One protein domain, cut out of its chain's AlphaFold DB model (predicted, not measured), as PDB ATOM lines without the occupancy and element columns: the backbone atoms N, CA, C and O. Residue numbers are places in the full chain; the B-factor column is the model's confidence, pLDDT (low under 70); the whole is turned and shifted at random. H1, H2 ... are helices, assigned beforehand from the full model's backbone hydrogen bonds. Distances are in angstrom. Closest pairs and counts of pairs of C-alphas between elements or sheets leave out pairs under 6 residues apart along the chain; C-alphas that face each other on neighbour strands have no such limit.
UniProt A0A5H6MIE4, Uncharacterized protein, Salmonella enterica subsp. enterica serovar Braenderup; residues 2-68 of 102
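Overview. This is residues 2 to 68 of the 102 residues of an uncharacterized protein of Salmonella enterica subsp. enterica serovar Braenderup (UniProt A0A5H6MIE4). Three helices splay apart like the legs of a tripod: H1, the longest, and H2 form a V-shaped hairpin, and H3 starts beside H2 and runs off past H1. Residues 6 to 11 and 61 to 68 stick out. The 67 printed residues, all helix in class with H1, H2, H3 in chain order, are compact, with a radius of gyration of the C-alphas of 12.4 A and spans of 35 by 29 by 23 A.

Arrangement. H1, residues 7 to 24, touches H2, residues 27 to 41, with residues 18 to 22 alone; the closest C-alphas, of Val 22 and Ala 30, are 5.3 A apart. This hairpin has a steep tilt of 39 degrees, opposite ways. H3, residues 49 to 64, touches H2 with residues 49 to 53 alone, the closest C-alphas, of Asn 31 and Ser 49, being 4.8 A apart. They are only just about perpendicular, at 70.3 degrees. H1 and H3 are near each other, with 9 pairs of C-alphas within 10 A. In H1, H2 and H3 every O i to N i+4 pair is within hydrogen-bond range.

Along the chain. H1 measures 26.4 A from C-alpha 7 at (311.359, 173.740, 215.110), H2 21.1 A, and H3 22.2 A to C-alpha 64 at (315.401, 195.112, 215.120).

Size, cuts and confidence. The C-alphas farthest apart, of Pro 43 and Glu 66, are 35.6 A apart. The printed part has no cut and no long link; pLDDT is under 70 at residues 2 to 3.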
ATOM      1  N   THR A   2     301.193 168.497 203.160       47.41
ATOM      2  CA  THR A   2     302.125 169.569 203.525       47.41
ATOM      3  C   THR A   2     302.638 169.221 204.910       47.41
ATOM      4  O   THR A   2     301.886 169.310 205.881       47.41
ATOM      5  N   ASP A   3     303.876 168.742 204.993       59.38
ATOM      6  CA  ASP A   3     304.535 168.554 206.279       59.38
ATOM      7  C   ASP A   3     304.491 169.892 207.023       59.38
ATOM      8  O   ASP A   3     304.956 170.919 206.519       59.38
ATOM      9  N   LYS A   4     303.836 169.919 208.188       74.56
ATOM     10  CA  LYS A   4     303.773 171.141 208.990       74.56
ATOM     11  C   LYS A   4     305.198 171.465 209.423       74.56
ATOM     12  O   LYS A   4     305.822 170.647 210.093       74.56
ATOM     13  N   LEU A   5     305.692 172.652 209.063       82.62
ATOM     14  CA  LEU A   5     306.986 173.152 209.527       82.62
ATOM     15  C   LEU A   5     307.062 173.055 211.058       82.62
ATOM     16  O   LEU A   5     306.138 173.472 211.764       82.62
ATOM     17  N   LYS A   6     308.171 172.514 211.568       86.19
ATOM     18  CA  LYS A   6     308.472 172.361 213.002       86.19
ATOM     19  C   LYS A   6     309.814 173.018 213.337       86.19
ATOM     20  O   LYS A   6     310.551 173.429 212.443       86.19
ATOM     21  N   GLY A   7     310.118 173.128 214.629       88.62
ATOM     22  CA  GLY A   7     311.359 173.740 215.110       88.62
ATOM     23  C   GLY A   7     311.426 175.248 214.850       88.62
ATOM     24  O   GLY A   7     310.396 175.914 214.720       88.62
ATOM     25  N   THR A   8     312.640 175.790 214.758       88.06
ATOM     26  CA  THR A   8     312.900 177.236 214.617       88.06
ATOM     27  C   THR A   8     312.284 177.842 213.354       88.06
ATOM     28  O   THR A   8     311.766 178.956 213.400       88.06
ATOM     29  N   ALA A   9     312.238 177.093 212.248       88.44
ATOM     30  CA  ALA A   9     311.582 177.527 211.013       88.44
ATOM     31  C   ALA A   9     310.072 177.758 211.199       88.44
ATOM     32  O   ALA A   9     309.508 178.695 210.633       88.44
ATOM     33  N   SER A  10     309.421 176.936 212.028       90.31
ATOM     34  CA  SER A  10     308.012 177.129 212.378       90.31
ATOM     35  C   SER A  10     307.816 178.426 213.153       90.31
ATOM     36  O   SER A  10     306.956 179.221 212.790       90.31
ATOM     37  N   VAL A  11     308.663 178.681 214.159       89.88
ATOM     38  CA  VAL A  11     308.606 179.906 214.976       89.88
ATOM     39  C   VAL A  11     308.732 181.151 214.099       89.88
ATOM     40  O   VAL A  11     307.909 182.058 214.211       89.88
ATOM     41  N   LEU A  12     309.702 181.174 213.181       88.94
ATOM     42  CA  LEU A  12     309.890 182.299 212.264       88.94
ATOM     43  C   LEU A  12     308.665 182.507 211.361       88.94
ATOM     44  O   LEU A  12     308.188 183.632 211.219       88.94
ATOM     45  N   ASN A  13     308.116 181.426 210.798       90.69
ATOM     46  CA  ASN A  13     306.930 181.506 209.949       90.69
ATOM     47  C   ASN A  13     305.696 182.013 210.716       90.69
ATOM     48  O   ASN A  13     304.999 182.897 210.225       90.69
ATOM     49  N   GLN A  14     305.438 181.493 211.922       91.25
ATOM     50  CA  GLN A  14     304.319 181.959 212.751       91.25
ATOM     51  C   GLN A  14     304.493 183.424 213.166       91.25
ATOM     52  O   GLN A  14     303.523 184.177 213.153       91.25
ATOM     53  N   THR A  15     305.723 183.846 213.480       90.81
ATOM     54  CA  THR A  15     306.022 185.242 213.841       90.81
ATOM     55  C   THR A  15     305.745 186.181 212.670       90.81
ATOM     56  O   THR A  15     305.114 187.215 212.863       90.81
ATOM     57  N   LYS A  16     306.113 185.792 211.441       91.06
ATOM     58  CA  LYS A  16     305.778 186.564 210.236       91.06
ATOM     59  C   LYS A  16     304.262 186.717 210.057       91.06
ATOM     60  O   LYS A  16     303.780 187.831 209.890       91.06
ATOM     61  N   THR A  17     303.506 185.619 210.121       93.44
ATOM     62  CA  THR A  17     302.038 185.675 210.008       93.44
ATOM     63  C   THR A  17     301.416 186.521 211.119       93.44
ATOM     64  O   THR A  17     300.474 187.269 210.877       93.44
ATOM     65  N   TYR A  18     301.950 186.442 212.338       94.38
ATOM     66  CA  TYR A  18     301.508 187.282 213.445       94.38
ATOM     67  C   TYR A  18     301.739 188.776 213.162       94.38
ATOM     68  O   TYR A  18     300.822 189.569 213.357       94.38
ATOM     69  N   GLU A  19     302.901 189.174 212.636       91.12
ATOM     70  CA  GLU A  19     303.169 190.577 212.281       91.12
ATOM     71  C   GLU A  19     302.198 191.103 211.207       91.12
ATOM     72  O   GLU A  19     301.714 192.231 211.307       91.12
ATOM     73  N   GLU A  20     301.835 190.273 210.224       93.75
ATOM     74  CA  GLU A  20     300.803 190.606 209.228       93.75
ATOM     75  C   GLU A  20     299.423 190.814 209.884       93.75
ATOM     76  O   GLU A  20     298.686 191.738 209.525       93.75
ATOM     77  N   LEU A  21     299.070 189.999 210.887       94.62
ATOM     78  CA  LEU A  21     297.830 190.158 211.657       94.62
ATOM     79  C   LEU A  21     297.828 191.442 212.496       94.62
ATOM     80  O   LEU A  21     296.797 192.116 212.560       94.62
ATOM     81  N   VAL A  22     298.966 191.800 213.099       93.88
ATOM     82  CA  VAL A  22     299.127 193.055 213.851       93.88
ATOM     83  C   VAL A  22     298.870 194.255 212.942       93.88
ATOM     84  O   VAL A  22     298.121 195.151 213.323       93.88
ATOM     85  N   GLN A  23     299.435 194.252 211.730       92.62
ATOM     86  CA  GLN A  23     299.244 195.332 210.755       92.62
ATOM     87  C   GLN A  23     297.796 195.441 210.263       92.62
ATOM     88  O   GLN A  23     297.305 196.542 210.030       92.62
ATOM     89  N   LYS A  24     297.111 194.306 210.090       96.25
ATOM     90  CA  LYS A  24     295.759 194.262 209.520       96.25
ATOM     91  C   LYS A  24     294.651 194.588 210.522       96.25
ATOM     92  O   LYS A  24     293.612 195.106 210.118       96.25
ATOM     93  N   HIS A  25     294.826 194.229 211.793       93.50
ATOM     94  CA  HIS A  25     293.755 194.293 212.789       93.50
ATOM     95  C   HIS A  25     294.111 195.175 213.985       93.50
ATOM     96  O   HIS A  25     293.427 196.164 214.235       93.50
ATOM     97  N   SER A  26     295.120 194.771 214.752       94.38
ATOM     98  CA  SER A  26     295.717 195.462 215.907       94.38
ATOM     99  C   SER A  26     296.574 194.456 216.688       94.38
ATOM    100  O   SER A  26     296.357 193.241 216.557       94.38
ATOM    101  N   PRO A  27     297.517 194.918 217.530       93.62
ATOM    102  CA  PRO A  27     298.253 194.047 218.442       93.62
ATOM    103  C   PRO A  27     297.339 193.195 219.333       93.62
ATOM    104  O   PRO A  27     297.547 191.992 219.464       93.62
ATOM    105  N   GLU A  28     296.287 193.779 219.905       95.56
ATOM    106  CA  GLU A  28     295.378 193.107 220.839       95.56
ATOM    107  C   GLU A  28     294.638 191.943 220.172       95.56
ATOM    108  O   GLU A  28     294.567 190.841 220.724       95.56
ATOM    109  N   VAL A  29     294.139 192.162 218.951       95.00
ATOM    110  CA  VAL A  29     293.451 191.124 218.176       95.00
ATOM    111  C   VAL A  29     294.428 190.027 217.754       95.00
ATOM    112  O   VAL A  29     294.121 188.845 217.914       95.00
ATOM    113  N   ALA A  30     295.617 190.386 217.263       96.62
ATOM    114  CA  ALA A  30     296.632 189.410 216.868       96.62
ATOM    115  C   ALA A  30     297.086 188.539 218.054       96.62
ATOM    116  O   ALA A  30     297.195 187.317 217.917       96.62
ATOM    117  N   ASN A  31     297.263 189.143 219.235       97.44
ATOM    118  CA  ASN A  31     297.604 188.443 220.475       97.44
ATOM    119  C   ASN A  31     296.536 187.415 220.861       97.44
ATOM    120  O   ASN A  31     296.857 186.266 221.167       97.44
ATOM    121  N   GLY A  32     295.259 187.810 220.833       96.88
ATOM    122  CA  GLY A  32     294.135 186.909 221.102       96.88
ATOM    123  C   GLY A  32     294.051 185.748 220.109       96.88
ATOM    124  O   GLY A  32     293.876 184.600 220.517       96.88
ATOM    125  N   LEU A  33     294.231 186.027 218.815       97.12
ATOM    126  CA  LEU A  33     294.186 185.006 217.767       97.12
ATOM    127  C   LEU A  33     295.313 183.981 217.908       97.12
ATOM    128  O   LEU A  33     295.055 182.782 217.803       97.12
ATOM    129  N   LEU A  34     296.541 184.429 218.177       96.19
ATOM    130  CA  LEU A  34     297.676 183.527 218.353       96.19
ATOM    131  C   LEU A  34     297.547 182.703 219.642       96.19
ATOM    132  O   LEU A  34     297.745 181.490 219.598       96.19
ATOM    133  N   ALA A  35     297.135 183.313 220.757       97.12
ATOM    134  CA  ALA A  35     296.870 182.582 222.000       97.12
ATOM    135  C   ALA A  35     295.804 181.491 221.793       97.12
ATOM    136  O   ALA A  35     296.005 180.335 222.166       97.12
ATOM    137  N   ASN A  36     294.702 181.827 221.114       96.88
ATOM    138  CA  ASN A  36     293.657 180.866 220.767       96.88
ATOM    139  C   ASN A  36     294.185 179.749 219.848       96.88
ATOM    140  O   ASN A  36     293.928 178.574 220.091       96.88
ATOM    141  N   ALA A  37     294.961 180.086 218.812       95.62
ATOM    142  CA  ALA A  37     295.551 179.095 217.913       95.62
ATOM    143  C   ALA A  37     296.480 178.115 218.653       95.62
ATOM    144  O   ALA A  37     296.419 176.910 218.398       95.62
ATOM    145  N   ILE A  38     297.293 178.612 219.593       95.00
ATOM    146  CA  ILE A  38     298.175 177.777 220.418       95.00
ATOM    147  C   ILE A  38     297.354 176.871 221.331       95.00
ATOM    148  O   ILE A  38     297.582 175.665 221.325       95.00
ATOM    149  N   ASN A  39     296.371 177.409 222.054       96.69
ATOM    150  CA  ASN A  39     295.536 176.604 222.945       96.69
ATOM    151  C   ASN A  39     294.695 175.572 222.174       96.69
ATOM    152  O   ASN A  39     294.497 174.467 222.654       96.69
ATOM    153  N   ASN A  40     294.269 175.851 220.939       96.56
ATOM    154  CA  ASN A  40     293.596 174.841 220.112       96.56
ATOM    155  C   ASN A  40     294.532 173.693 219.701       96.56
ATOM    156  O   ASN A  40     294.098 172.546 219.605       96.56
ATOM    157  N   ALA A  41     295.810 173.983 219.449       94.00
ATOM    158  CA  ALA A  41     296.807 172.961 219.137       94.00
ATOM    159  C   ALA A  41     297.309 172.222 220.391       94.00
ATOM    160  O   ALA A  41     297.657 171.043 220.315       94.00
ATOM    161  N   LEU A  42     297.351 172.917 221.530       94.25
ATOM    162  CA  LEU A  42     297.830 172.455 222.829       94.25
ATOM    163  C   LEU A  42     296.841 172.903 223.928       94.25
ATOM    164  O   LEU A  42     297.087 173.907 224.597       94.25
ATOM    165  N   PRO A  43     295.743 172.155 224.155       92.31
ATOM    166  CA  PRO A  43     294.642 172.560 225.047       92.31
ATOM    167  C   PRO A  43     295.036 172.921 226.480       92.31
ATOM    168  O   PRO A  43     294.371 173.729 227.118       92.31
ATOM    169  N   ASN A  44     296.141 172.365 226.975       94.56
ATOM    170  CA  ASN A  44     296.619 172.581 228.338       94.56
ATOM    171  C   ASN A  44     297.768 173.599 228.426       94.56
ATOM    172  O   ASN A  44     298.414 173.688 229.465       94.56
ATOM    173  N   ALA A  45     298.064 174.333 227.347       93.88
ATOM    174  CA  ALA A  45     299.163 175.296 227.340       93.88
ATOM    175  C   ALA A  45     298.860 176.547 228.180       93.88
ATOM    176  O   ALA A  45     299.789 177.187 228.660       93.88
ATOM    177  N   GLY A  46     297.577 176.884 228.366       95.50
ATOM    178  CA  GLY A  46     297.155 178.006 229.210       95.50
ATOM    179  C   GLY A  46     297.663 179.367 228.728       95.50
ATOM    180  O   GLY A  46     297.790 180.283 229.536       95.50
ATOM    181  N   ILE A  47     297.968 179.503 227.433       97.69
ATOM    182  CA  ILE A  47     298.562 180.720 226.876       97.69
ATOM    183  C   ILE A  47     297.525 181.836 226.848       97.69
ATOM    184  O   ILE A  47     296.421 181.667 226.324       97.69
ATOM    185  N   THR A  48     297.900 182.996 227.371       97.56
ATOM    186  CA  THR A  48     297.085 184.208 227.362       97.56
ATOM    187  C   THR A  48     297.579 185.200 226.311       97.56
ATOM    188  O   THR A  48     298.704 185.125 225.814       97.56
ATOM    189  N   SER A  49     296.754 186.197 225.991       95.88
ATOM    190  CA  SER A  49     297.165 187.302 225.117       95.88
ATOM    191  C   SER A  49     298.353 188.095 225.674       95.88
ATOM    192  O   SER A  49     299.135 188.628 224.894       95.88
ATOM    193  N   ASN A  50     298.520 188.147 227.000       96.69
ATOM    194  CA  ASN A  50     299.647 188.835 227.633       96.69
ATOM    195  C   ASN A  50     300.963 188.076 227.438       96.69
ATOM    196  O   ASN A  50     301.996 188.705 227.214       96.69
ATOM    197  N   ASP A  51     300.926 186.741 227.456       97.31
ATOM    198  CA  ASP A  51     302.102 185.914 227.164       97.31
ATOM    199  C   ASP A  51     302.563 186.129 225.720       97.31
ATOM    200  O   ASP A  51     303.750 186.326 225.453       97.31
ATOM    201  N   VAL A  52     301.605 186.183 224.785       96.44
ATOM    202  CA  VAL A  52     301.885 186.492 223.376       96.44
ATOM    203  C   VAL A  52     302.437 187.908 223.217       96.44
ATOM    204  O   VAL A  52     303.422 188.097 222.505       96.44
ATOM    205  N   ALA A  53     301.868 188.895 223.914       95.19
ATOM    206  CA  ALA A  53     302.362 190.270 223.882       95.19
ATOM    207  C   ALA A  53     303.809 190.370 224.402       95.19
ATOM    208  O   ALA A  53     304.650 191.035 223.790       95.19
ATOM    209  N   GLY A  54     304.120 189.670 225.499       95.31
ATOM    210  CA  GLY A  54     305.473 189.569 226.044       95.31
ATOM    211  C   GLY A  54     306.446 188.943 225.045       95.31
ATOM    212  O   GLY A  54     307.502 189.515 224.771       95.31
ATOM    213  N   PHE A  55     306.056 187.824 224.431       93.56
ATOM    214  CA  PHE A  55     306.846 187.173 223.387       93.56
ATOM    215  C   PHE A  55     307.078 188.094 222.181       93.56
ATOM    216  O   PHE A  55     308.217 188.261 221.754       93.56
ATOM    217  N   SER A  56     306.029 188.756 221.684       91.44
ATOM    218  CA  SER A  56     306.104 189.700 220.563       91.44
ATOM    219  C   SER A  56     307.069 190.854 220.834       91.44
ATOM    220  O   SER A  56     307.776 191.292 219.925       91.44
ATOM    221  N   LYS A  57     307.109 191.362 222.071       92.50
ATOM    222  CA  LYS A  57     308.046 192.418 222.469       92.50
ATOM    223  C   LYS A  57     309.493 191.929 222.395       92.50
ATOM    224  O   LYS A  57     310.341 192.628 221.842       92.50
ATOM    225  N   VAL A  58     309.764 190.729 222.914       92.38
ATOM    226  CA  VAL A  58     311.098 190.111 222.877       92.38
ATOM    227  C   VAL A  58     311.535 189.846 221.437       92.38
ATOM    228  O   VAL A  58     312.625 190.257 221.049       92.38
ATOM    229  N   THR A  59     310.691 189.217 220.617       89.50
ATOM    230  CA  THR A  59     311.047 188.891 219.227       89.50
ATOM    231  C   THR A  59     311.258 190.130 218.369       89.50
ATOM    232  O   THR A  59     312.170 190.141 217.547       89.50
ATOM    233  N   THR A  60     310.489 191.197 218.595       88.25
ATOM    234  CA  THR A  60     310.717 192.486 217.924       88.25
ATOM    235  C   THR A  60     312.091 193.043 218.283       88.25
ATOM    236  O   THR A  60     312.851 193.388 217.384       88.25
ATOM    237  N   ALA A  61     312.447 193.066 219.573       90.62
ATOM    238  CA  ALA A  61     313.751 193.551 220.021       90.62
ATOM    239  C   ALA A  61     314.915 192.734 219.434       90.62
ATOM    240  O   ALA A  61     315.884 193.322 218.967       90.62
ATOM    241  N   LEU A  62     314.792 191.403 219.387       90.44
ATOM    242  CA  LEU A  62     315.792 190.525 218.764       90.44
ATOM    243  C   LEU A  62     315.907 190.728 217.248       90.44
ATOM    244  O   LEU A  62     316.973 190.519 216.680       90.44
ATOM    245  N   ARG A  63     314.813 191.108 216.577       85.62
ATOM    246  CA  ARG A  63     314.786 191.315 215.124       85.62
ATOM    247  C   ARG A  63     315.329 192.682 214.710       85.62
ATOM    248  O   ARG A  63     315.914 192.790 213.637       85.62
ATOM    249  N   THR A  64     315.058 193.727 215.489       87.69
ATOM    250  CA  THR A  64     315.401 195.112 215.120       87.69
ATOM    251  C   THR A  64     316.619 195.658 215.849       87.69
ATOM    252  O   THR A  64     317.179 196.654 215.404       87.69
ATOM    253  N   GLY A  65     316.983 195.076 216.990       88.00
ATOM    254  CA  GLY A  65     318.143 195.479 217.773       88.00
ATOM    255  C   GLY A  65     319.372 194.629 217.467       88.00
ATOM    256  O   GLY A  65     319.263 193.480 217.047       88.00
ATOM    257  N   GLU A  66     320.550 195.179 217.748       87.06
ATOM    258  CA  GLU A  66     321.822 194.447 217.761       87.06
ATOM    259  C   GLU A  66     321.973 193.694 219.092       87.06
ATOM    260  O   GLU A  66     322.829 194.000 219.920       87.06
ATOM    261  N   VAL A  67     321.065 192.749 219.354       91.12
ATOM    262  CA  VAL A  67     321.109 191.952 220.585       91.12
ATOM    263  C   VAL A  67     322.169 190.864 220.441       91.12
ATOM    264  O   VAL A  67     321.968 189.891 219.716       91.12
ATOM    265  N   ASP A  68     323.268 191.004 221.180       92.81
ATOM    266  CA  ASP A  68     324.334 190.007 221.255       92.81
ATOM    267  C   ASP A  68     324.322 189.293 222.613       92.81
ATOM    268  O   ASP A  68     324.928 189.721 223.602       92.81
TER     269      ASP A  68